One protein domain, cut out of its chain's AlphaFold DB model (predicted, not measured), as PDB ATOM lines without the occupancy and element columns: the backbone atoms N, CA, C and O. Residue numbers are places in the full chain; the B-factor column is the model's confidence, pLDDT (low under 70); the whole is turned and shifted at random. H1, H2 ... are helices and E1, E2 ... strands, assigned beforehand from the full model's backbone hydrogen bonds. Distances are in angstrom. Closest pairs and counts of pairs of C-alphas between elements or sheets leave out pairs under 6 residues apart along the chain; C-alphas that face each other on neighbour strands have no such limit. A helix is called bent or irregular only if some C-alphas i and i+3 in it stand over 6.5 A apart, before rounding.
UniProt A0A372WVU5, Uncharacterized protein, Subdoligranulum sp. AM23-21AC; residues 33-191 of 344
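This is residues 33 to 191 of the 344 residues of an uncharacterized protein of Subdoligranulum sp. AM23-21AC (UniProt A0A372WVU5). A single parallel sheet is curled into an incomplete barrel, folded at E4 into two leaves, E1 E2 E3 and E5 E6 E7, that face each other. Its five helices are arranged as a horseshoe round the outside, H1 and H2 by the first leaf, H3 by E4, H4 and H5 by the second. The 159 printed residues run E1 E2 H1 E3 H2 E4 H3 E5 H4 E6 H5 E7, and the seven strands stand side by side in that same numerical order. The class is mixed, helices and strands; the whole is compact, with a radius of gyration of the C-alphas of 15.6 A and spans of 44 by 36 by 26 A.

E1, residues 33 to 38, begins at C-alpha 33 (-41.502, 29.557, -31.858) and is 15.9 A long. E2 is residues 53 to 59, 19.2 A. H1, residues 62 to 79, is 21.5 A from first to last C-alpha; it is irregular, with C-alphas 63 and 66 9.1 A apart, and has a kink of 66 degrees near residue 69. E3 is residues 88 to 90, H2 residues 98 to 107, 14.5 A, and E4 residues 113 to 116. H3 is residues 120 to 128, E5 residues 134 to 138, 13.6 A, and H4 residues 143 to 152, 14.5 A. E6 is residues 164 to 167, H5 residues 176 to 184, and E7, residues 187 to 190, ends at C-alpha 190 (-38.687, 33.958, -38.042).

The sheet is strongly twisted. E1 and E2 are parallel at 21 degrees, with N 35 and O 55 at 2.8 A. E2 and E3 have N 90 and O 56 at 2.8 A; E3 and E4, at 45 degrees, have N 114 and O 89 at 2.8 A. E4 and E5 have N 136 and O 115 at 2.8 A, E5 and E6 N 165 and O 135 at 2.8 A, and E6 and E7 N 188 and O 164 at 2.8 A. The edge strands E1 and E7 are only just apart, at 8.1 A. Five strand-helix-strand units, each a helix between two parallel neighbour strands, run from E2, H1, E3 to E6, H5, E7, with right-handed crossovers. Each helix is on the sheet but only grazes it. H1 and H2 touch at a shallow tilt of 26 degrees, the same way; their closest C-alphas, Gly 77 and Ala 107, are 4.7 A apart. H2 and H3 only just touch, only at their ends, with 3 pairs of C-alphas within 8 A; the closest are those of Pro 98 and Ala 125, at 6.9 A. H4 and H5 are close but not clearly touching, with C-alphas 143 and 178 at 7.1 A. In H2, H3, H4 and H5 every O i to N i+4 pair is within hydrogen-bond range; in H1, 12 of 14 are.

The C-alphas farthest apart, those of Arg 67 and Ala 176, are 46.9 A apart. The printed part has no cut. The links E1 to E2 and H4 to E6 are long. The mean pLDDT of the printed part is 89.9; residues 48 to 51 are under 70.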
ATOM      1  N   SER A  33     -41.705  29.751 -33.291       89.94
ATOM      2  CA  SER A  33     -41.502  29.557 -31.858       89.94
ATOM      3  C   SER A  33     -40.444  28.479 -31.629       89.94
ATOM      4  O   SER A  33     -40.356  27.500 -32.372       89.94
ATOM      5  N   VAL A  34     -39.613  28.669 -30.607       90.50
ATOM      6  CA  VAL A  34     -38.678  27.644 -30.131       90.50
ATOM      7  C   VAL A  34     -39.282  27.043 -28.870       90.50
ATOM      8  O   VAL A  34     -39.598  27.770 -27.929       90.50
ATOM      9  N   CYS A  35     -39.501  25.733 -28.880       89.88
ATOM     10  CA  CYS A  35     -40.060  24.986 -27.764       89.88
ATOM     11  C   CYS A  35     -38.934  24.213 -27.082       89.88
ATOM     12  O   CYS A  35     -38.531  23.147 -27.553       89.88
ATOM     13  N   ASP A  36     -38.401  24.779 -26.002       89.81
ATOM     14  CA  ASP A  36     -37.401  24.105 -25.181       89.81
ATOM     15  C   ASP A  36     -38.053  23.005 -24.330       89.81
ATOM     16  O   ASP A  36     -39.088  23.217 -23.696       89.81
ATOM     17  N   VAL A  37     -37.433  21.824 -24.320       88.06
ATOM     18  CA  VAL A  37     -37.839  20.685 -23.485       88.06
ATOM     19  C   VAL A  37     -36.630  20.238 -22.679       88.06
ATOM     20  O   VAL A  37     -35.739  19.568 -23.201       88.06
ATOM     21  N   GLU A  38     -36.585  20.627 -21.409       87.06
ATOM     22  CA  GLU A  38     -35.494  20.272 -20.502       87.06
ATOM     23  C   GLU A  38     -35.713  18.905 -19.870       87.06
ATOM     24  O   GLU A  38     -36.713  18.697 -19.188       87.06
ATOM     25  N   GLN A  39     -34.760  17.983 -20.035       84.50
ATOM     26  CA  GLN A  39     -34.877  16.627 -19.491       84.50
ATOM     27  C   GLN A  39     -35.110  16.623 -17.970       84.50
ATOM     28  O   GLN A  39     -35.882  15.807 -17.475       84.50
ATOM     29  N   SER A  40     -34.478  17.535 -17.226       81.75
ATOM     30  CA  SER A  40     -34.618  17.644 -15.767       81.75
ATOM     31  C   SER A  40     -35.989  18.133 -15.303       81.75
ATOM     32  O   SER A  40     -36.385  17.840 -14.177       81.75
ATOM     33  N   ALA A  41     -36.693  18.897 -16.140       77.69
ATOM     34  CA  ALA A  41     -38.001  19.466 -15.827       77.69
ATOM     35  C   ALA A  41     -39.149  18.723 -16.525       77.69
ATOM     36  O   ALA A  41     -40.314  18.930 -16.190       77.69
ATOM     37  N   TRP A  42     -38.833  17.870 -17.502       80.94
ATOM     38  CA  TRP A  42     -39.815  17.170 -18.310       80.94
ATOM     39  C   TRP A  42     -40.241  15.856 -17.659       80.94
ATOM     40  O   TRP A  42     -39.483  14.894 -17.552       80.94
ATOM     41  N   ASP A  43     -41.507  15.808 -17.269       76.69
ATOM     42  CA  ASP A  43     -42.172  14.664 -16.646       76.69
ATOM     43  C   ASP A  43     -42.834  13.714 -17.661       76.69
ATOM     44  O   ASP A  43     -43.501  12.750 -17.282       76.69
ATOM     45  N   GLY A  44     -42.648  13.966 -18.961       74.00
ATOM     46  CA  GLY A  44     -43.324  13.237 -20.030       74.00
ATOM     47  C   GLY A  44     -44.641  13.871 -20.483       74.00
ATOM     48  O   GLY A  44     -45.360  13.230 -21.253       74.00
ATOM     49  N   ALA A  45     -44.961  15.096 -20.047       72.69
ATOM     50  CA  ALA A  45     -46.087  15.864 -20.571       72.69
ATOM     51  C   ALA A  45     -46.025  16.017 -22.101       72.69
ATOM     52  O   ALA A  45     -44.947  16.125 -22.697       72.69
ATOM     53  N   SER A  46     -47.204  16.044 -22.732       73.69
ATOM     54  CA  SER A  46     -47.322  16.186 -24.180       73.69
ATOM     55  C   SER A  46     -46.817  17.548 -24.649       73.69
ATOM     56  O   SER A  46     -47.173  18.596 -24.112       73.69
ATOM     57  N   VAL A  47     -46.013  17.535 -25.710       72.38
ATOM     58  CA  VAL A  47     -45.556  18.758 -26.374       72.38
ATOM     59  C   VAL A  47     -46.639  19.211 -27.352       72.38
ATOM     60  O   VAL A  47     -46.918  18.522 -28.336       72.38
ATOM     61  N   SER A  48     -47.291  20.344 -27.076       60.75
ATOM     62  CA  SER A  48     -48.289  20.908 -27.986       60.75
ATOM     63  C   SER A  48     -47.611  21.673 -29.126       60.75
ATOM     64  O   SER A  48     -46.701  22.474 -28.919       60.75
ATOM     65  N   ALA A  49     -48.059  21.425 -30.356       55.69
ATOM     66  CA  ALA A  49     -47.703  22.269 -31.486       55.69
ATOM     67  C   ALA A  49     -48.629  23.494 -31.467       55.69
ATOM     68  O   ALA A  49     -49.846  23.343 -31.562       55.69
ATOM     69  N   SER A  50     -48.068  24.692 -31.296       56.44
ATOM     70  CA  SER A  50     -48.803  25.952 -31.479       56.44
ATOM     71  C   SER A  50     -49.258  26.121 -32.936       56.44
ATOM     72  O   SER A  50     -48.665  25.507 -33.818       56.44
ATOM     73  N   ASP A  51     -50.202  27.030 -33.208       57.00
ATOM     74  CA  ASP A  51     -50.706  27.388 -34.557       57.00
ATOM     75  C   ASP A  51     -49.645  27.997 -35.524       57.00
ATOM     76  O   ASP A  51     -49.983  28.591 -36.545       57.00
ATOM     77  N   GLY A  52     -48.348  27.871 -35.217       70.69
ATOM     78  CA  GLY A  52     -47.213  28.397 -35.981       70.69
ATOM     79  C   GLY A  52     -46.107  27.359 -36.212       70.69
ATOM     80  O   GLY A  52     -46.228  26.192 -35.847       70.69
ATOM     81  N   MET A  53     -45.002  27.786 -36.826       85.44
ATOM     82  CA  MET A  53     -43.844  26.916 -37.056       85.44
ATOM     83  C   MET A  53     -43.077  26.732 -35.743       85.44
ATOM     84  O   MET A  53     -42.566  27.704 -35.193       85.44
ATOM     85  N   VAL A  54     -42.968  25.494 -35.260       89.69
ATOM     86  CA  VAL A  54     -42.269  25.176 -34.005       89.69
ATOM     87  C   VAL A  54     -40.932  24.500 -34.292       89.69
ATOM     88  O   VAL A  54     -40.896  23.469 -34.967       89.69
ATOM     89  N   LEU A  55     -39.847  25.038 -33.737       92.81
ATOM     90  CA  LEU A  55     -38.590  24.314 -33.567       92.81
ATOM     91  C   LEU A  55     -38.579  23.641 -32.200       92.81
ATOM     92  O   LEU A  55     -38.612  24.317 -31.173       92.81
ATOM     93  N   LEU A  56     -38.516  22.313 -32.189       93.12
ATOM     94  CA  LEU A  56     -38.325  21.561 -30.955       93.12
ATOM     95  C   LEU A  56     -36.860  21.683 -30.532       93.12
ATOM     96  O   LEU A  56     -35.978  21.430 -31.345       93.12
ATOM     97  N   SER A  57     -36.594  22.046 -29.282       94.56
ATOM     98  CA  SER A  57     -35.247  22.249 -28.736       94.56
ATOM     99  C   SER A  57     -35.055  21.361 -27.499       94.56
ATOM    100  O   SER A  57     -35.239  21.811 -26.365       94.56
ATOM    101  N   PRO A  58     -34.760  20.060 -27.682       93.56
ATOM    102  CA  PRO A  58     -34.509  19.152 -26.568       93.56
ATOM    103  C   PRO A  58     -33.204  19.513 -25.851       93.56
ATOM    104  O   PRO A  58     -32.175  19.714 -26.493       93.56
ATOM    105  N   ARG A  59     -33.230  19.542 -24.517       92.56
ATOM    106  CA  ARG A  59     -32.065  19.822 -23.664       92.56
ATOM    107  C   ARG A  59     -31.761  18.604 -22.782       92.56
ATOM    108  O   ARG A  59     -32.328  18.494 -21.690       92.56
ATOM    109  N   PRO A  60     -30.941  17.652 -23.266       89.88
ATOM    110  CA  PRO A  60     -30.562  16.476 -22.493       89.88
ATOM    111  C   PRO A  60     -29.632  16.842 -21.330       89.88
ATOM    112  O   PRO A  60     -28.749  17.692 -21.450       89.88
ATOM    113  N   THR A  61     -29.783  16.146 -20.207       87.44
ATOM    114  CA  THR A  61     -28.919  16.308 -19.040       87.44
ATOM    115  C   THR A  61     -27.591  15.590 -19.277       87.44
ATOM    116  O   THR A  61     -27.503  14.361 -19.242       87.44
ATOM    117  N   ARG A  62     -26.513  16.357 -19.466       82.56
ATOM    118  CA  ARG A  62     -25.184  15.820 -19.815       82.56
ATOM    119  C   ARG A  62     -24.569  14.896 -18.752       82.56
ATOM    120  O   ARG A  62     -23.779  14.022 -19.101       82.56
ATOM    121  N   SER A  63     -24.961  15.019 -17.480       80.81
ATOM    122  CA  SER A  63     -24.451  14.172 -16.388       80.81
ATOM    123  C   SER A  63     -24.808  12.688 -16.524       80.81
ATOM    124  O   SER A  63     -24.130  11.847 -15.943       80.81
ATOM    125  N   GLU A  64     -25.854  12.347 -17.281       77.44
ATOM    126  CA  GLU A  64     -26.284  10.958 -17.502       77.44
ATOM    127  C   GLU A  64     -25.584  10.289 -18.703       77.44
ATOM    128  O   GLU A  64     -25.849   9.128 -19.034       77.44
ATOM    129  N   GLY A  65     -24.683  11.021 -19.367       84.69
ATOM    130  CA  GLY A  65     -23.956  10.568 -20.545       84.69
ATOM    131  C   GLY A  65     -24.856  10.282 -21.754       84.69
ATOM    132  O   GLY A  65     -26.035  10.650 -21.814       84.69
ATOM    133  N   LEU A  66     -24.287   9.590 -22.745       86.56
ATOM    134  CA  LEU A  66     -24.963   9.300 -24.014       86.56
ATOM    135  C   LEU A  66     -26.227   8.444 -23.831       86.56
ATOM    136  O   LEU A  66     -27.212   8.636 -24.537       86.56
ATOM    137  N   ARG A  67     -26.229   7.526 -22.858       88.88
ATOM    138  CA  ARG A  67     -27.371   6.636 -22.604       88.88
ATOM    139  C   ARG A  67     -28.583   7.386 -22.046       88.88
ATOM    140  O   ARG A  67     -29.700   7.099 -22.467       88.88
ATOM    141  N   GLY A  68     -28.377   8.332 -21.125       87.38
ATOM    142  CA  GLY A  68     -29.459   9.193 -20.629       87.38
ATOM    143  C   GLY A  68     -30.034  10.064 -21.744       87.38
ATOM    144  O   GLY A  68     -31.246  10.080 -21.959       87.38
ATOM    145  N   THR A  69     -29.141  10.662 -22.541       89.69
ATOM    146  CA  THR A  69     -29.498  11.425 -23.748       89.69
ATOM    147  C   THR A  69     -30.347  10.584 -24.709       89.69
ATOM    148  O   THR A  69     -31.407  11.023 -25.142       89.69
ATOM    149  N   GLU A  70     -29.943   9.346 -24.997       93.25
ATOM    150  CA  GLU A  70     -30.686   8.445 -25.883       93.25
ATOM    151  C   GLU A  70     -32.090   8.124 -25.367       93.25
ATOM    152  O   GLU A  70     -33.050   8.232 -26.129       93.25
ATOM    153  N   ILE A  71     -32.238   7.784 -24.085       92.19
ATOM    154  CA  ILE A  71     -33.551   7.473 -23.499       92.19
ATOM    155  C   ILE A  71     -34.481   8.689 -23.572       92.19
ATOM    156  O   ILE A  71     -35.653   8.551 -23.933       92.19
ATOM    157  N   PHE A  72     -33.967   9.872 -23.237       92.81
ATOM    158  CA  PHE A  72     -34.729  11.115 -23.290       92.81
ATOM    159  C   PHE A  72     -35.191  11.438 -24.715       92.81
ATOM    160  O   PHE A  72     -36.392  11.590 -24.951       92.81
ATOM    161  N   LEU A  73     -34.261  11.470 -25.676       93.75
ATOM    162  CA  LEU A  73     -34.575  11.810 -27.063       93.75
ATOM    163  C   LEU A  73     -35.520  10.784 -27.696       93.75
ATOM    164  O   LEU A  73     -36.460  11.182 -28.373       93.75
ATOM    165  N   GLN A  74     -35.345   9.484 -27.436       93.00
ATOM    166  CA  GLN A  74     -36.256   8.453 -27.948       93.00
ATOM    167  C   GLN A  74     -37.689   8.640 -27.440       93.00
ATOM    168  O   GLN A  74     -38.633   8.565 -28.227       93.00
ATOM    169  N   ARG A  75     -37.873   8.922 -26.143       91.69
ATOM    170  CA  ARG A  75     -39.209   9.176 -25.577       91.69
ATOM    171  C   ARG A  75     -39.857  10.402 -26.208       91.69
ATOM    172  O   ARG A  75     -41.025  10.349 -26.587       91.69
ATOM    173  N   LEU A  76     -39.097  11.486 -26.341       91.12
ATOM    174  CA  LEU A  76     -39.588  12.726 -26.932       91.12
ATOM    175  C   LEU A  76     -39.917  12.551 -28.424       91.12
ATOM    176  O   LEU A  76     -40.969  12.991 -28.892       91.12
ATOM    177  N   GLY A  77     -39.062  11.838 -29.156       89.94
ATOM    178  CA  GLY A  77     -39.280  11.435 -30.541       89.94
ATOM    179  C   GLY A  77     -40.573  10.643 -30.714       89.94
ATOM    180  O   GLY A  77     -41.410  11.000 -31.539       89.94
ATOM    181  N   MET A  78     -40.818   9.634 -29.875       89.19
ATOM    182  CA  MET A  78     -42.064   8.857 -29.915       89.19
ATOM    183  C   MET A  78     -43.312   9.725 -29.705       89.19
ATOM    184  O   MET A  78     -44.283   9.592 -30.450       89.19
ATOM    185  N   GLN A  79     -43.299  10.634 -28.725       87.19
ATOM    186  CA  GLN A  79     -44.445  11.510 -28.453       87.19
ATOM    187  C   GLN A  79     -44.717  12.508 -29.581       87.19
ATOM    188  O   GLN A  79     -45.869  12.830 -29.872       87.19
ATOM    189  N   THR A  80     -43.657  12.977 -30.233       85.38
ATOM    190  CA  THR A  80     -43.731  13.932 -31.344       85.38
ATOM    191  C   THR A  80     -43.842  13.252 -32.710       85.38
ATOM    192  O   THR A  80     -43.787  13.938 -33.731       85.38
ATOM    193  N   GLN A  81     -44.015  11.921 -32.744       85.69
ATOM    194  CA  GLN A  81     -44.073  11.109 -33.966       85.69
ATOM    195  C   GLN A  81     -42.856  11.359 -34.875       85.69
ATOM    196  O   GLN A  81     -42.992  11.709 -36.046       85.69
ATOM    197  N   GLY A  82     -41.658  11.263 -34.298       80.75
ATOM    198  CA  GLY A  82     -40.394  11.539 -34.979       80.75
ATOM    199  C   GLY A  82     -40.183  13.022 -35.296       80.75
ATOM    200  O   GLY A  82     -39.401  13.352 -36.183       80.75
ATOM    201  N   GLY A  83     -40.896  13.928 -34.620       80.31
ATOM    202  CA  GLY A  83     -40.870  15.364 -34.900       80.31
ATOM    203  C   GLY A  83     -41.646  15.777 -36.155       80.31
ATOM    204  O   GLY A  83     -41.486  16.904 -36.613       80.31
ATOM    205  N   CYS A  84     -42.506  14.916 -36.715       77.81
ATOM    206  CA  CYS A  84     -43.185  15.159 -37.999       77.81
ATOM    207  C   CYS A  84     -44.093  16.406 -38.020       77.81
ATOM    208  O   CYS A  84     -44.430  16.923 -39.086       77.81
ATOM    209  N   ARG A  85     -44.501  16.884 -36.839       76.31
ATOM    210  CA  ARG A  85     -45.316  18.097 -36.657       76.31
ATOM    211  C   ARG A  85     -44.483  19.352 -36.389       76.31
ATOM    212  O   ARG A  85     -45.040  20.444 -36.352       76.31
ATOM    213  N   CYS A  86     -43.178  19.206 -36.188       85.69
ATOM    214  CA  CYS A  86     -42.255  20.309 -35.968       85.69
ATOM    215  C   CYS A  86     -41.673  20.784 -37.307       85.69
ATOM    216  O   CYS A  86     -41.547  20.018 -38.261       85.69
ATOM    217  N   ALA A  87     -41.273  22.052 -37.373       87.19
ATOM    218  CA  ALA A  87     -40.555  22.595 -38.527       87.19
ATOM    219  C   ALA A  87     -39.107  22.068 -38.604       87.19
ATOM    220  O   ALA A  87     -38.496  22.060 -39.672       87.19
ATOM    221  N   GLY A  88     -38.569  21.621 -37.469       91.75
ATOM    222  CA  GLY A  88     -37.242  21.040 -37.316       91.75
ATOM    223  C   GLY A  88     -36.936  20.767 -35.846       91.75
ATOM    224  O   GLY A  88     -37.693  21.170 -34.955       91.75
ATOM    225  N   VAL A  89     -35.822  20.083 -35.602       95.00
ATOM    226  CA  VAL A  89     -35.324  19.781 -34.257       95.00
ATOM    227  C   VAL A  89     -33.972  20.449 -34.077       95.00
ATOM    228  O   VAL A  89     -33.008  20.114 -34.761       95.00
ATOM    229  N   LEU A  90     -33.913  21.417 -33.172       96.38
ATOM    230  CA  LEU A  90     -32.712  22.151 -32.821       96.38
ATOM    231  C   LEU A  90     -31.806  21.260 -31.976       96.38
ATOM    232  O   LEU A  90     -32.191  20.828 -30.891       96.38
ATOM    233  N   LEU A  91     -30.607  20.993 -32.489       95.69
ATOM    234  CA  LEU A  91     -29.583  20.264 -31.755       95.69
ATOM    235  C   LEU A  91     -29.220  21.028 -30.485       95.69
ATOM    236  O   LEU A  91     -29.222  22.261 -30.466       95.69
ATOM    237  N   ASP A  92     -28.878  20.310 -29.424       92.19
ATOM    238  CA  ASP A  92     -28.314  20.956 -28.245       92.19
ATOM    239  C   ASP A  92     -26.942  21.582 -28.568       92.19
ATOM    240  O   ASP A  92     -26.258  21.139 -29.489       92.19
ATOM    241  N   THR A  93     -26.551  22.647 -27.861       85.50
ATOM    242  CA  THR A  93     -25.320  23.403 -28.170       85.50
ATOM    243  C   THR A  93     -24.065  22.550 -28.058       85.50
ATOM    244  O   THR A  93     -23.161  22.694 -28.873       85.50
ATOM    245  N   ASP A  94     -24.057  21.614 -27.112       85.62
ATOM    246  CA  ASP A  94     -22.874  20.812 -26.798       85.62
ATOM    247  C   ASP A  94     -22.801  19.523 -27.637       85.62
ATOM    248  O   ASP A  94     -21.853  18.745 -27.521       85.62
ATOM    249  N   ALA A  95     -23.800  19.272 -28.492       86.25
ATOM    250  CA  ALA A  95     -23.826  18.101 -29.357       86.25
ATOM    251  C   ALA A  95     -22.812  18.272 -30.501       86.25
ATOM    252  O   ALA A  95     -23.103  18.925 -31.509       86.25
ATOM    253  N   VAL A  96     -21.629  17.674 -30.344       89.81
ATOM    254  CA  VAL A  96     -20.532  17.683 -31.335       89.81
ATOM    255  C   VAL A  96     -20.041  16.278 -31.711       89.81
ATOM    256  O   VAL A  96     -19.223  16.133 -32.615       89.81
ATOM    257  N   ASP A  97     -20.540  15.232 -31.046       89.62
ATOM    258  CA  ASP A  97     -20.142  13.843 -31.291       89.62
ATOM    259  C   ASP A  97     -21.005  13.196 -32.400       89.62
ATOM    260  O   ASP A  97     -22.235  13.134 -32.272       89.62
ATOM    261  N   PRO A  98     -20.404  12.638 -33.472       87.62
ATOM    262  CA  PRO A  98     -21.119  11.852 -34.480       87.62
ATOM    263  C   PRO A  98     -21.979  10.701 -33.924       87.62
ATOM    264  O   PRO A  98     -23.038  10.389 -34.488       87.62
ATOM    265  N   ALA A  99     -21.558  10.069 -32.825       88.38
ATOM    266  CA  ALA A  99     -22.349   9.036 -32.159       88.38
ATOM    267  C   ALA A  99     -23.640   9.620 -31.570       88.38
ATOM    268  O   ALA A  99     -24.709   9.018 -31.700       88.38
ATOM    269  N   GLU A 100     -23.568  10.825 -31.003       91.38
ATOM    270  CA  GLU A 100     -24.735  11.546 -30.505       91.38
ATOM    271  C   GLU A 100     -25.663  11.945 -31.658       91.38
ATOM    272  O   GLU A 100     -26.864  11.688 -31.587       91.38
ATOM    273  N   PHE A 101     -25.145  12.467 -32.775       92.69
ATOM    274  CA  PHE A 101     -25.985  12.814 -33.933       92.69
ATOM    275  C   PHE A 101     -26.796  11.629 -34.473       92.69
ATOM    276  O   PHE A 101     -27.923  11.800 -34.944       92.69
ATOM    277  N   SER A 102     -26.257  10.413 -34.369       91.62
ATOM    278  CA  SER A 102     -26.964   9.187 -34.752       91.62
ATOM    279  C   SER A 102     -28.167   8.901 -33.845       91.62
ATOM    280  O   SER A 102     -29.192   8.407 -34.321       91.62
ATOM    281  N   VAL A 103     -28.070   9.241 -32.556       93.50
ATOM    282  CA  VAL A 103     -29.178   9.160 -31.594       93.50
ATOM    283  C   VAL A 103     -30.266  10.168 -31.959       93.50
ATOM    284  O   VAL A 103     -31.427   9.778 -32.097       93.50
ATOM    285  N   TRP A 104     -29.891  11.429 -32.202       94.62
ATOM    286  CA  TRP A 104     -30.815  12.481 -32.643       94.62
ATOM    287  C   TRP A 104     -31.575  12.078 -33.908       94.62
ATOM    288  O   TRP A 104     -32.802  12.129 -33.946       94.62
ATOM    289  N   ARG A 105     -30.858  11.593 -34.925       93.25
ATOM    290  CA  ARG A 105     -31.462  11.135 -36.181       93.25
ATOM    291  C   ARG A 105     -32.435   9.976 -36.015       93.25
ATOM    292  O   ARG A 105     -33.395   9.894 -36.769       93.25
ATOM    293  N   ARG A 106     -32.155   9.048 -35.097       93.31
ATOM    294  CA  ARG A 106     -33.035   7.899 -34.851       93.31
ATOM    295  C   ARG A 106     -34.292   8.316 -34.094       93.31
ATOM    296  O   ARG A 106     -35.355   7.771 -34.353       93.31
ATOM    297  N   ALA A 107     -34.162   9.255 -33.160       93.81
ATOM    298  CA  ALA A 107     -35.287   9.777 -32.396       93.81
ATOM    299  C   ALA A 107     -36.228  10.647 -33.250       93.81
ATOM    300  O   ALA A 107     -37.438  10.621 -33.037       93.81
ATOM    301  N   PHE A 108     -35.680  11.398 -34.210       92.50
ATOM    302  CA  PHE A 108     -36.419  12.365 -35.024       92.50
ATOM    303  C   PHE A 108     -36.258  12.097 -36.523       92.50
ATOM    304  O   PHE A 108     -35.815  12.950 -37.288       92.50
ATOM    305  N   ASP A 109     -36.608  10.887 -36.948       88.38
ATOM    306  CA  ASP A 109     -36.526  10.446 -38.344       88.38
ATOM    307  C   ASP A 109     -37.505  11.170 -39.289       88.38
ATOM    308  O   ASP A 109     -37.307  11.172 -40.506       88.38
ATOM    309  N   GLY A 110     -38.532  11.819 -38.736       83.38
ATOM    310  CA  GLY A 110     -39.515  12.627 -39.454       83.38
ATOM    311  C   GLY A 110     -39.177  14.117 -39.566       83.38
ATOM    312  O   GLY A 110     -39.945  14.848 -40.196       83.38
ATOM    313  N   ALA A 111     -38.069  14.587 -38.978       87.94
ATOM    314  CA  ALA A 111     -37.710  16.004 -38.924       87.94
ATOM    315  C   ALA A 111     -36.274  16.277 -39.395       87.94
ATOM    316  O   ALA A 111     -35.392  15.423 -39.355       87.94
ATOM    317  N   VAL A 112     -36.025  17.517 -39.826       91.19
ATOM    318  CA  VAL A 112     -34.670  17.972 -40.157       91.19
ATOM    319  C   VAL A 112     -33.968  18.429 -38.881       91.19
ATOM    320  O   VAL A 112     -34.531  19.201 -38.101       91.19
ATOM    321  N   LEU A 113     -32.730  17.973 -38.683       95.19
ATOM    322  CA  LEU A 113     -31.868  18.467 -37.613       95.19
ATOM    323  C   LEU A 113     -31.391  19.881 -37.945       95.19
ATOM    324  O   LEU A 113     -30.941  20.150 -39.059       95.19
ATOM    325  N   ILE A 114     -31.491  20.782 -36.976       97.50
ATOM    326  CA  ILE A 114     -31.152  22.194 -37.110       97.50
ATOM    327  C   ILE A 114     -29.943  22.480 -36.229       97.50
ATOM    328  O   ILE A 114     -29.981  22.255 -35.021       97.50
ATOM    329  N   ALA A 115     -28.877  22.985 -36.840       97.12
ATOM    330  CA  ALA A 115     -27.694  23.462 -36.140       97.12
ATOM    331  C   ALA A 115     -27.788  24.974 -35.923       97.12
ATOM    332  O   ALA A 115     -28.392  25.694 -36.724       97.12
ATOM    333  N   ARG A 116     -27.167  25.485 -34.860       96.12
ATOM    334  CA  ARG A 116     -27.016  26.936 -34.692       96.12
ATOM    335  C   ARG A 116     -25.801  27.399 -35.476       96.12
ATOM    336  O   ARG A 116     -24.731  26.806 -35.368       96.12
ATOM    337  N   ALA A 117     -25.956  28.468 -36.248       95.12
ATOM    338  CA  ALA A 117     -24.860  28.972 -37.069       95.12
ATOM    339  C   ALA A 117     -23.674  29.497 -36.237       95.12
ATOM    340  O   ALA A 117     -22.579  29.629 -36.774       95.12
ATOM    341  N   ASP A 118     -23.855  29.771 -34.940       93.38
ATOM    342  CA  ASP A 118     -22.789  30.191 -34.019       93.38
ATOM    343  C   ASP A 118     -21.980  29.059 -33.394       93.38
ATOM    344  O   ASP A 118     -20.924  29.323 -32.822       93.38
ATOM    345  N   GLN A 119     -22.396  27.806 -33.575       95.00
ATOM    346  CA  GLN A 119     -21.688  26.644 -33.049       95.00
ATOM    347  C   GLN A 119     -20.741  26.058 -34.101       95.00
ATOM    348  O   GLN A 119     -21.026  25.035 -34.724       95.00
ATOM    349  N   THR A 120     -19.589  26.702 -34.299       94.62
ATOM    350  CA  THR A 120     -18.597  26.314 -35.321       94.62
ATOM    351  C   THR A 120     -18.156  24.849 -35.211       94.62
ATOM    352  O   THR A 120     -18.041  24.160 -36.227       94.62
ATOM    353  N   GLU A 121     -17.936  24.346 -33.992       94.38
ATOM    354  CA  GLU A 121     -17.522  22.953 -33.763       94.38
ATOM    355  C   GLU A 121     -18.624  21.958 -34.147       94.38
ATOM    356  O   GLU A 121     -18.356  20.974 -34.839       94.38
ATOM    357  N   GLN A 122     -19.879  22.254 -33.795       94.56
ATOM    358  CA  GLN A 122     -21.039  21.450 -34.184       94.56
ATOM    359  C   GLN A 122     -21.210  21.412 -35.708       94.56
ATOM    360  O   GLN A 122     -21.401  20.338 -36.282       94.56
ATOM    361  N   ILE A 123     -21.095  22.561 -36.380       95.44
ATOM    362  CA  ILE A 123     -21.176  22.652 -37.845       95.44
ATOM    363  C   ILE A 123     -20.069  21.823 -38.507       95.44
ATOM    364  O   ILE A 123     -20.330  21.084 -39.462       95.44
ATOM    365  N   ALA A 124     -18.835  21.917 -38.007       94.69
ATOM    366  CA  ALA A 124     -17.715  21.131 -38.515       94.69
ATOM    367  C   ALA A 124     -17.955  19.625 -38.331       94.69
ATOM    368  O   ALA A 124     -17.788  18.860 -39.282       94.69
ATOM    369  N   ALA A 125     -18.413  19.206 -37.150       94.62
ATOM    370  CA  ALA A 125     -18.699  17.807 -36.851       94.62
ATOM    371  C   ALA A 125     -19.812  17.229 -37.744       94.62
ATOM    372  O   ALA A 125     -19.649  16.141 -38.299       94.62
ATOM    373  N   LEU A 126     -20.906  17.969 -37.959       94.44
ATOM    374  CA  LEU A 126     -21.997  17.558 -38.854       94.44
ATOM    375  C   LEU A 126     -21.517  17.368 -40.297       94.44
ATOM    376  O   LEU A 126     -21.887  16.391 -40.952       94.44
ATOM    377  N   ARG A 127     -20.658  18.273 -40.785       93.62
ATOM    378  CA  ARG A 127     -20.057  18.179 -42.124       93.62
ATOM    379  C   ARG A 127     -19.126  16.983 -42.260       93.62
ATOM    380  O   ARG A 127     -19.228  16.264 -43.249       93.62
ATOM    381  N   ILE A 128     -18.254  16.752 -41.277       93.62
ATOM    382  CA  ILE A 128     -17.348  15.592 -41.254       93.62
ATOM    383  C   ILE A 128     -18.153  14.287 -41.249       93.62
ATOM    384  O   ILE A 128     -17.803  13.346 -41.955       93.62
ATOM    385  N   ALA A 129     -19.263  14.249 -40.509       91.12
ATOM    386  CA  ALA A 129     -20.174  13.109 -40.470       91.12
ATOM    387  C   ALA A 129     -21.041  12.955 -41.739       91.12
ATOM    388  O   ALA A 129     -21.765  11.967 -41.863       91.12
ATOM    389  N   GLY A 130     -21.006  13.916 -42.672       91.12
ATOM    390  CA  GLY A 130     -21.814  13.900 -43.893       91.12
ATOM    391  C   GLY A 130     -23.322  13.978 -43.634       91.12
ATOM    392  O   GLY A 130     -24.113  13.477 -44.435       91.12
ATOM    393  N   LEU A 131     -23.735  14.557 -42.505       91.00
ATOM    394  CA  LEU A 131     -25.142  14.640 -42.126       91.00
ATOM    395  C   LEU A 131     -25.776  15.922 -42.682       91.00
ATOM    396  O   LEU A 131     -25.196  16.996 -42.531       91.00
ATOM    397  N   PRO A 132     -26.969  15.847 -43.303       91.38
ATOM    398  CA  PRO A 132     -27.698  17.040 -43.708       91.38
ATOM    399  C   PRO A 132     -28.237  17.771 -42.474       91.38
ATOM    400  O   PRO A 132     -28.746  17.142 -41.545       91.38
ATOM    401  N   PHE A 133     -28.162  19.099 -42.487       95.31
ATOM    402  CA  PHE A 133     -28.683  19.947 -41.418       95.31
ATOM    403  C   PHE A 133     -29.237  21.259 -41.975       95.31
ATOM    404  O   PHE A 133     -28.737  21.784 -42.969       95.31
ATOM    405  N   GLY A 134     -30.272  21.781 -41.317       96.94
ATOM    406  CA  GLY A 134     -30.732  23.160 -41.474       96.94
ATOM    407  C   GLY A 134     -30.034  24.101 -40.493       96.94
ATOM    408  O   GLY A 134     -29.233  23.669 -39.662       96.94
ATOM    409  N   LEU A 135     -30.351  25.391 -40.565       97.88
ATOM    410  CA  LEU A 135     -29.702  26.424 -39.753       97.88
ATOM    411  C   LEU A 135     -30.691  27.220 -38.914       97.88
ATOM    412  O   LEU A 135     -31.757  27.595 -39.394       97.88
ATOM    413  N   LEU A 136     -30.284  27.559 -37.698       98.00
ATOM    414  CA  LEU A 136     -30.851  28.647 -36.913       98.00
ATOM    415  C   LEU A 136     -29.855  29.810 -36.887       98.00
ATOM    416  O   LEU A 136     -28.729  29.660 -36.408       98.00
ATOM    417  N   LEU A 137     -30.282  30.957 -37.410       97.75
ATOM    418  CA  LEU A 137     -29.545  32.216 -37.386       97.75
ATOM    419  C   LEU A 137     -30.025  33.082 -36.221       97.75
ATOM    420  O   LEU A 137     -31.220  33.120 -35.926       97.75
ATOM    421  N   ASP A 138     -29.109  33.830 -35.612       96.62
ATOM    422  CA  ASP A 138     -29.423  34.785 -34.550       96.62
ATOM    423  C   ASP A 138     -28.959  36.194 -34.934       96.62
ATOM    424  O   ASP A 138     -27.780  36.534 -34.857       96.62
ATOM    425  N   ALA A 139     -29.908  37.022 -35.365       96.62
ATOM    426  CA  ALA A 139     -29.695  38.415 -35.736       96.62
ATOM    427  C   ALA A 139     -30.074  39.398 -34.619       96.62
ATOM    428  O   ALA A 139     -30.171  40.599 -34.876       96.62
ATOM    429  N   ARG A 140     -30.283  38.948 -33.373       95.88
ATOM    430  CA  ARG A 140     -30.613  39.855 -32.254       95.88
ATOM    431  C   ARG A 140     -29.514  40.892 -31.999       95.88
ATOM    432  O   ARG A 140     -29.816  42.012 -31.605       95.88
ATOM    433  N   ALA A 141     -28.260  40.554 -32.303       95.31
ATOM    434  CA  ALA A 141     -27.114  41.469 -32.253       95.31
ATOM    435  C   ALA A 141     -26.900  42.296 -33.544       95.31
ATOM    436  O   ALA A 141     -25.950  43.073 -33.620       95.31
ATOM    437  N   GLY A 142     -27.753  42.130 -34.559       96.12
ATOM    438  CA  GLY A 142     -27.640  42.768 -35.875       96.12
ATOM    439  C   GLY A 142     -27.369  41.782 -37.017       96.12
ATOM    440  O   GLY A 142     -27.023  40.620 -36.811       96.12
ATOM    441  N   ILE A 143     -27.515  42.262 -38.251       96.06
ATOM    442  CA  ILE A 143     -27.381  41.488 -39.496       96.06
ATOM    443  C   ILE A 143     -25.910  41.240 -39.849       96.06
ATOM    444  O   ILE A 143     -25.568  40.187 -40.389       96.06
ATOM    445  N   LEU A 144     -25.021  42.204 -39.576       95.50
ATOM    446  CA  LEU A 144     -23.609  42.112 -39.966       95.50
ATOM    447  C   LEU A 144     -22.871  40.921 -39.314       95.50
ATOM    448  O   LEU A 144     -22.180  40.213 -40.051       95.50
ATOM    449  N   PRO A 145     -23.022  40.643 -38.000       95.62
ATOM    450  CA  PRO A 145     -22.459  39.441 -37.384       95.62
ATOM    451  C   PRO A 145     -22.910  38.147 -38.073       95.62
ATOM    452  O   PRO A 145     -22.075  37.299 -38.382       95.62
ATOM    453  N   VAL A 146     -24.199  38.035 -38.412       96.81
ATOM    454  CA  VAL A 146     -24.747  36.864 -39.116       96.81
ATOM    455  C   VAL A 146     -24.124  36.709 -40.503       96.81
ATOM    456  O   VAL A 146     -23.712  35.616 -40.879       96.81
ATOM    457  N   ARG A 147     -23.977  37.800 -41.269       95.75
ATOM    458  CA  ARG A 147     -23.313  37.749 -42.588       95.75
ATOM    459  C   ARG A 147     -21.876  37.251 -42.488       95.75
ATOM    460  O   ARG A 147     -21.465  36.432 -43.306       95.75
ATOM    461  N   ARG A 148     -21.127  37.752 -41.502       95.31
ATOM    462  CA  ARG A 148     -19.744  37.332 -41.258       95.31
ATOM    463  C   ARG A 148     -19.685  35.840 -40.948       95.31
ATOM    464  O   ARG A 148     -18.949  35.122 -41.610       95.31
ATOM    465  N   GLN A 149     -20.524  35.383 -40.028       95.12
ATOM    466  CA  GLN A 149     -20.614  33.982 -39.634       95.12
ATOM    467  C   GLN A 149     -20.945  33.056 -40.810       95.12
ATOM    468  O   GLN A 149     -20.285  32.035 -40.997       95.12
ATOM    469  N   LEU A 150     -21.934  33.428 -41.631       96.50
ATOM    470  CA  LEU A 150     -22.285  32.667 -42.828       96.50
ATOM    471  C   LEU A 150     -21.110  32.584 -43.807       96.50
ATOM    472  O   LEU A 150     -20.876  31.521 -44.374       96.50
ATOM    473  N   ALA A 151     -20.373  33.681 -43.999       94.94
ATOM    474  CA  ALA A 151     -19.236  33.732 -44.911       94.94
ATOM    475  C   ALA A 151     -18.032  32.924 -44.398       94.94
ATOM    476  O   ALA A 151     -17.491  32.109 -45.140       94.94
ATOM    477  N   GLU A 152     -17.641  33.108 -43.135       95.19
ATOM    478  CA  GLU A 152     -16.494  32.429 -42.512       95.19
ATOM    479  C   GLU A 152     -16.667  30.910 -42.499       95.19
ATOM    480  O   GLU A 152     -15.711  30.170 -42.719       95.19
ATOM    481  N   GLN A 153     -17.898  30.442 -42.291       95.88
ATOM    482  CA  GLN A 153     -18.207  29.018 -42.263       95.88
ATOM    483  C   GLN A 153     -18.717  28.478 -43.604       95.88
ATOM    484  O   GLN A 153     -18.987  27.282 -43.701       95.88
ATOM    485  N   GLY A 154     -18.870  29.294 -44.650       95.12
ATOM    486  CA  GLY A 154     -19.369  28.835 -45.952       95.12
ATOM    487  C   GLY A 154     -20.803  28.281 -45.905       95.12
ATOM    488  O   GLY A 154     -21.078  27.216 -46.458       95.12
ATOM    489  N   LEU A 155     -21.703  28.935 -45.170       96.38
ATOM    490  CA  LEU A 155     -23.081  28.489 -44.908       96.38
ATOM    491  C   LEU A 155     -24.131  29.127 -45.837       96.38
ATOM    492  O   LEU A 155     -25.307  28.777 -45.771       96.38
ATOM    493  N   GLN A 156     -23.724  30.026 -46.734       93.38
ATOM    494  CA  GLN A 156     -24.607  30.816 -47.600       93.38
ATOM    495  C   GLN A 156     -25.496  30.005 -48.560       93.38
ATOM    496  O   GLN A 156     -26.439  30.559 -49.118       93.38
ATOM    497  N   PHE A 157     -25.206  28.717 -48.769       92.44
ATOM    498  CA  PHE A 157     -25.950  27.845 -49.687       92.44
ATOM    499  C   PHE A 157     -26.696  26.700 -48.990       92.44
ATOM    500  O   PHE A 157     -27.332  25.904 -49.674       92.44
ATOM    501  N   VAL A 158     -26.677  26.615 -47.652       94.00
ATOM    502  CA  VAL A 158     -27.389  25.543 -46.920       94.00
ATOM    503  C   VAL A 158     -28.887  25.535 -47.241       94.00
ATOM    504  O   VAL A 158     -29.491  24.468 -47.365       94.00
ATOM    505  N   TRP A 159     -29.460  26.717 -47.486       92.50
ATOM    506  CA  TRP A 159     -30.857  26.882 -47.879       92.50
ATOM    507  C   TRP A 159     -31.248  26.117 -49.149       92.50
ATOM    508  O   TRP A 159     -32.433  25.904 -49.374       92.50
ATOM    509  N   GLN A 160     -30.307  25.698 -49.997       90.62
ATOM    510  CA  GLN A 160     -30.637  24.936 -51.205       90.62
ATOM    511  C   GLN A 160     -31.134  23.523 -50.879       90.62
ATOM    512  O   GLN A 160     -31.900  22.950 -51.650       90.62
ATOM    513  N   SER A 161     -30.719  22.969 -49.737       88.88
ATOM    514  CA  SER A 161     -31.014  21.588 -49.345       88.88
ATOM    515  C   SER A 161     -31.733  21.451 -48.005       88.88
ATOM    516  O   SER A 161     -32.295  20.391 -47.739       88.88
ATOM    517  N   ALA A 162     -31.707  22.474 -47.149       92.31
ATOM    518  CA  ALA A 162     -32.277  22.407 -45.808       92.31
ATOM    519  C   ALA A 162     -32.800  23.774 -45.331       92.31
ATOM    520  O   ALA A 162     -32.299  24.805 -45.777       92.31
ATOM    521  N   PRO A 163     -33.787  23.807 -44.418       94.12
ATOM    522  CA  PRO A 163     -34.415  25.049 -43.982       94.12
ATOM    523  C   PRO A 163     -33.486  25.940 -43.154       94.12
ATOM    524  O   PRO A 163     -32.656  25.466 -42.376       94.12
ATOM    525  N   VAL A 164     -33.694  27.250 -43.290       96.44
ATOM    526  CA  VAL A 164     -33.035  28.293 -42.495       96.44
ATOM    527  C   VAL A 164     -34.083  29.023 -41.660       96.44
ATOM    528  O   VAL A 164     -35.105  29.469 -42.177       96.44
ATOM    529  N   PHE A 165     -33.824  29.163 -40.370       96.62
ATOM    530  CA  PHE A 165     -34.670  29.836 -39.390       96.62
ATOM    531  C   PHE A 165     -33.954  31.063 -38.833       96.62
ATOM    532  O   PHE A 165     -32.724  31.123 -38.852       96.62
ATOM    533  N   LEU A 166     -34.708  32.031 -38.315       96.25
ATOM    534  CA  LEU A 166     -34.144  33.283 -37.815       96.25
ATOM    535  C   LEU A 166     -34.753  33.716 -36.478       96.25
ATOM    536  O   LEU A 166     -35.969  33.824 -36.340       96.25
ATOM    537  N   LEU A 167     -33.885  34.056 -35.528       95.94
ATOM    538  CA  LEU A 167     -34.221  34.855 -34.354       95.94
ATOM    539  C   LEU A 167     -33.769  36.297 -34.597       95.94
ATOM    540  O   LEU A 167     -32.586  36.558 -34.794       95.94
ATOM    541  N   ALA A 168     -34.700  37.238 -34.616       95.25
ATOM    542  CA  ALA A 168     -34.459  38.646 -34.904       95.25
ATOM    543  C   ALA A 168     -35.335  39.594 -34.070       95.25
ATOM    544  O   ALA A 168     -35.328  40.806 -34.306       95.25
ATOM    545  N   LYS A 169     -36.075  39.099 -33.070       93.12
ATOM    546  CA  LYS A 169     -36.818  39.969 -32.153       93.12
ATOM    547  C   LYS A 169     -35.865  40.921 -31.425       93.12
ATOM    548  O   LYS A 169     -34.993  40.493 -30.675       93.12
ATOM    549  N   GLY A 170     -36.054  42.223 -31.641       92.69
ATOM    550  CA  GLY A 170     -35.174  43.269 -31.105       92.69
ATOM    551  C   GLY A 170     -33.921  43.545 -31.945       92.69
ATOM    552  O   GLY A 170     -33.062  44.292 -31.488       92.69
ATOM    553  N   CYS A 171     -33.813  42.983 -33.155       94.19
ATOM    554  CA  CYS A 171     -32.718  43.269 -34.081       94.19
ATOM    555  C   CYS A 171     -32.622  44.783 -34.375       94.19
ATOM    556  O   CYS A 171     -33.637  45.390 -34.740       94.19
ATOM    557  N   PRO A 172     -31.427  45.395 -34.267       93.69
ATOM    558  CA  PRO A 172     -31.241  46.827 -34.506       93.69
ATOM    559  C   PRO A 172     -31.449  47.228 -35.977       93.69
ATOM    560  O   PRO A 172     -31.891  48.339 -36.253       93.69
ATOM    561  N   ASP A 173     -31.196  46.317 -36.921       89.25
ATOM    562  CA  ASP A 173     -31.257  46.562 -38.370       89.25
ATOM    563  C   ASP A 173     -32.658  46.297 -38.970       89.25
ATOM    564  O   ASP A 173     -32.798  45.808 -40.096       89.25
ATOM    565  N   GLY A 174     -33.716  46.555 -38.194       80.69
ATOM    566  CA  GLY A 174     -35.100  46.194 -38.522       80.69
ATOM    567  C   GLY A 174     -35.667  46.802 -39.820       80.69
ATOM    568  O   GLY A 174     -35.046  47.594 -40.528       80.69
ATOM    569  N   GLY A 175     -36.908  46.432 -40.148       85.75
ATOM    570  CA  GLY A 175     -37.610  46.954 -41.324       85.75
ATOM    571  C   GLY A 175     -37.086  46.374 -42.643       85.75
ATOM    572  O   GLY A 175     -37.031  45.157 -42.818       85.75
ATOM    573  N   ALA A 176     -36.743  47.238 -43.602       89.38
ATOM    574  CA  ALA A 176     -36.394  46.818 -44.962       89.38
ATOM    575  C   ALA A 176     -35.073  46.034 -45.044       89.38
ATOM    576  O   ALA A 176     -34.980  45.090 -45.827       89.38
ATOM    577  N   ALA A 177     -34.072  46.390 -44.229       92.94
ATOM    578  CA  ALA A 177     -32.772  45.722 -44.239       92.94
ATOM    579  C   ALA A 177     -32.880  44.276 -43.735       92.94
ATOM    580  O   ALA A 177     -32.391  43.357 -44.396       92.94
ATOM    581  N   LEU A 178     -33.587  44.064 -42.619       92.56
ATOM    582  CA  LEU A 178     -33.889  42.729 -42.107       92.56
ATOM    583  C   LEU A 178     -34.687  41.901 -43.114       92.56
ATOM    584  O   LEU A 178     -34.327  40.758 -43.376       92.56
ATOM    585  N   LYS A 179     -35.705  42.490 -43.748       90.75
ATOM    586  CA  LYS A 179     -36.478  41.808 -44.790       90.75
ATOM    587  C   LYS A 179     -35.602  41.366 -45.965       90.75
ATOM    588  O   LYS A 179     -35.647  40.208 -46.359       90.75
ATOM    589  N   GLN A 180     -34.751  42.255 -46.478       91.88
ATOM    590  CA  GLN A 180     -33.827  41.922 -47.562       91.88
ATOM    591  C   GLN A 180     -32.838  40.819 -47.153       91.88
ATOM    592  O   GLN A 180     -32.494  39.963 -47.967       91.88
ATOM    593  N   ALA A 181     -32.373  40.824 -45.900       93.81
ATOM    594  CA  ALA A 181     -31.526  39.757 -45.380       93.81
ATOM    595  C   ALA A 181     -32.278  38.419 -45.309       93.81
ATOM    596  O   ALA A 181     -31.742  37.406 -45.742       93.81
ATOM    597  N   MET A 182     -33.530  38.417 -44.847       92.81
ATOM    598  CA  MET A 182     -34.381  37.224 -44.811       92.81
ATOM    599  C   MET A 182     -34.646  36.645 -46.204       92.81
ATOM    600  O   MET A 182     -34.606  35.427 -46.369       92.81
ATOM    601  N   ASP A 183     -34.884  37.502 -47.200       89.75
ATOM    602  CA  ASP A 183     -35.027  37.100 -48.603       89.75
ATOM    603  C   ASP A 183     -33.720  36.476 -49.124       89.75
ATOM    604  O   ASP A 183     -33.735  35.379 -49.674       89.75
ATOM    605  N   GLY A 184     -32.576  37.129 -48.894       91.88
ATOM    606  CA  GLY A 184     -31.269  36.662 -49.374       91.88
ATOM    607  C   GLY A 184     -30.725  35.416 -48.664       91.88
ATOM    608  O   GLY A 184     -29.936  34.674 -49.242       91.88
ATOM    609  N   TRP A 185     -31.131  35.172 -47.418       94.31
ATOM    610  CA  TRP A 185     -30.793  33.956 -46.669       94.31
ATOM    611  C   TRP A 185     -31.842  32.852 -46.810       94.31
ATOM    612  O   TRP A 185     -31.667  31.783 -46.228       94.31
ATOM    613  N   HIS A 186     -32.918  33.104 -47.565       93.75
ATOM    614  CA  HIS A 186     -34.006  32.158 -47.799       93.75
ATOM    615  C   HIS A 186     -34.636  31.622 -46.502       93.75
ATOM    616  O   HIS A 186     -34.872  30.421 -46.342       93.75
ATOM    617  N   VAL A 187     -34.903  32.534 -45.561       93.75
ATOM    618  CA  VAL A 187     -35.463  32.210 -44.241       93.75
ATOM    619  C   VAL A 187     -36.875  31.634 -44.387       93.75
ATOM    620  O   VAL A 187     -37.771  32.290 -44.914       93.75
ATOM    621  N   LEU A 188     -37.079  30.418 -43.875       91.69
ATOM    622  CA  LEU A 188     -38.365  29.719 -43.838       91.69
ATOM    623  C   LEU A 188     -39.324  30.351 -42.826       91.69
ATOM    624  O   LEU A 188     -40.495  30.562 -43.136       91.69
ATOM    625  N   ALA A 189     -38.841  30.624 -41.614       92.25
ATOM    626  CA  ALA A 189     -39.631  31.220 -40.541       92.25
ATOM    627  C   ALA A 189     -38.750  32.047 -39.597       92.25
ATOM    628  O   ALA A 189     -37.575  31.728 -39.387       92.25
ATOM    629  N   ALA A 190     -39.341  33.090 -39.011       92.81
ATOM    630  CA  ALA A 190     -38.687  33.958 -38.042       92.81
ATOM    631  C   ALA A 190     -39.602  34.287 -36.856       92.81
ATOM    632  O   ALA A 190     -40.827  34.189 -36.950       92.81
ATOM    633  N   ASP A 191     -39.011  34.683 -35.730       92.69
ATOM    634  CA  ASP A 191     -39.730  35.162 -34.535       92.69
ATOM    635  C   ASP A 191     -40.295  36.596 -34.699       92.69
ATOM    636  O   ASP A 191     -40.909  37.152 -33.784       92.69
TER     637      ASP A 191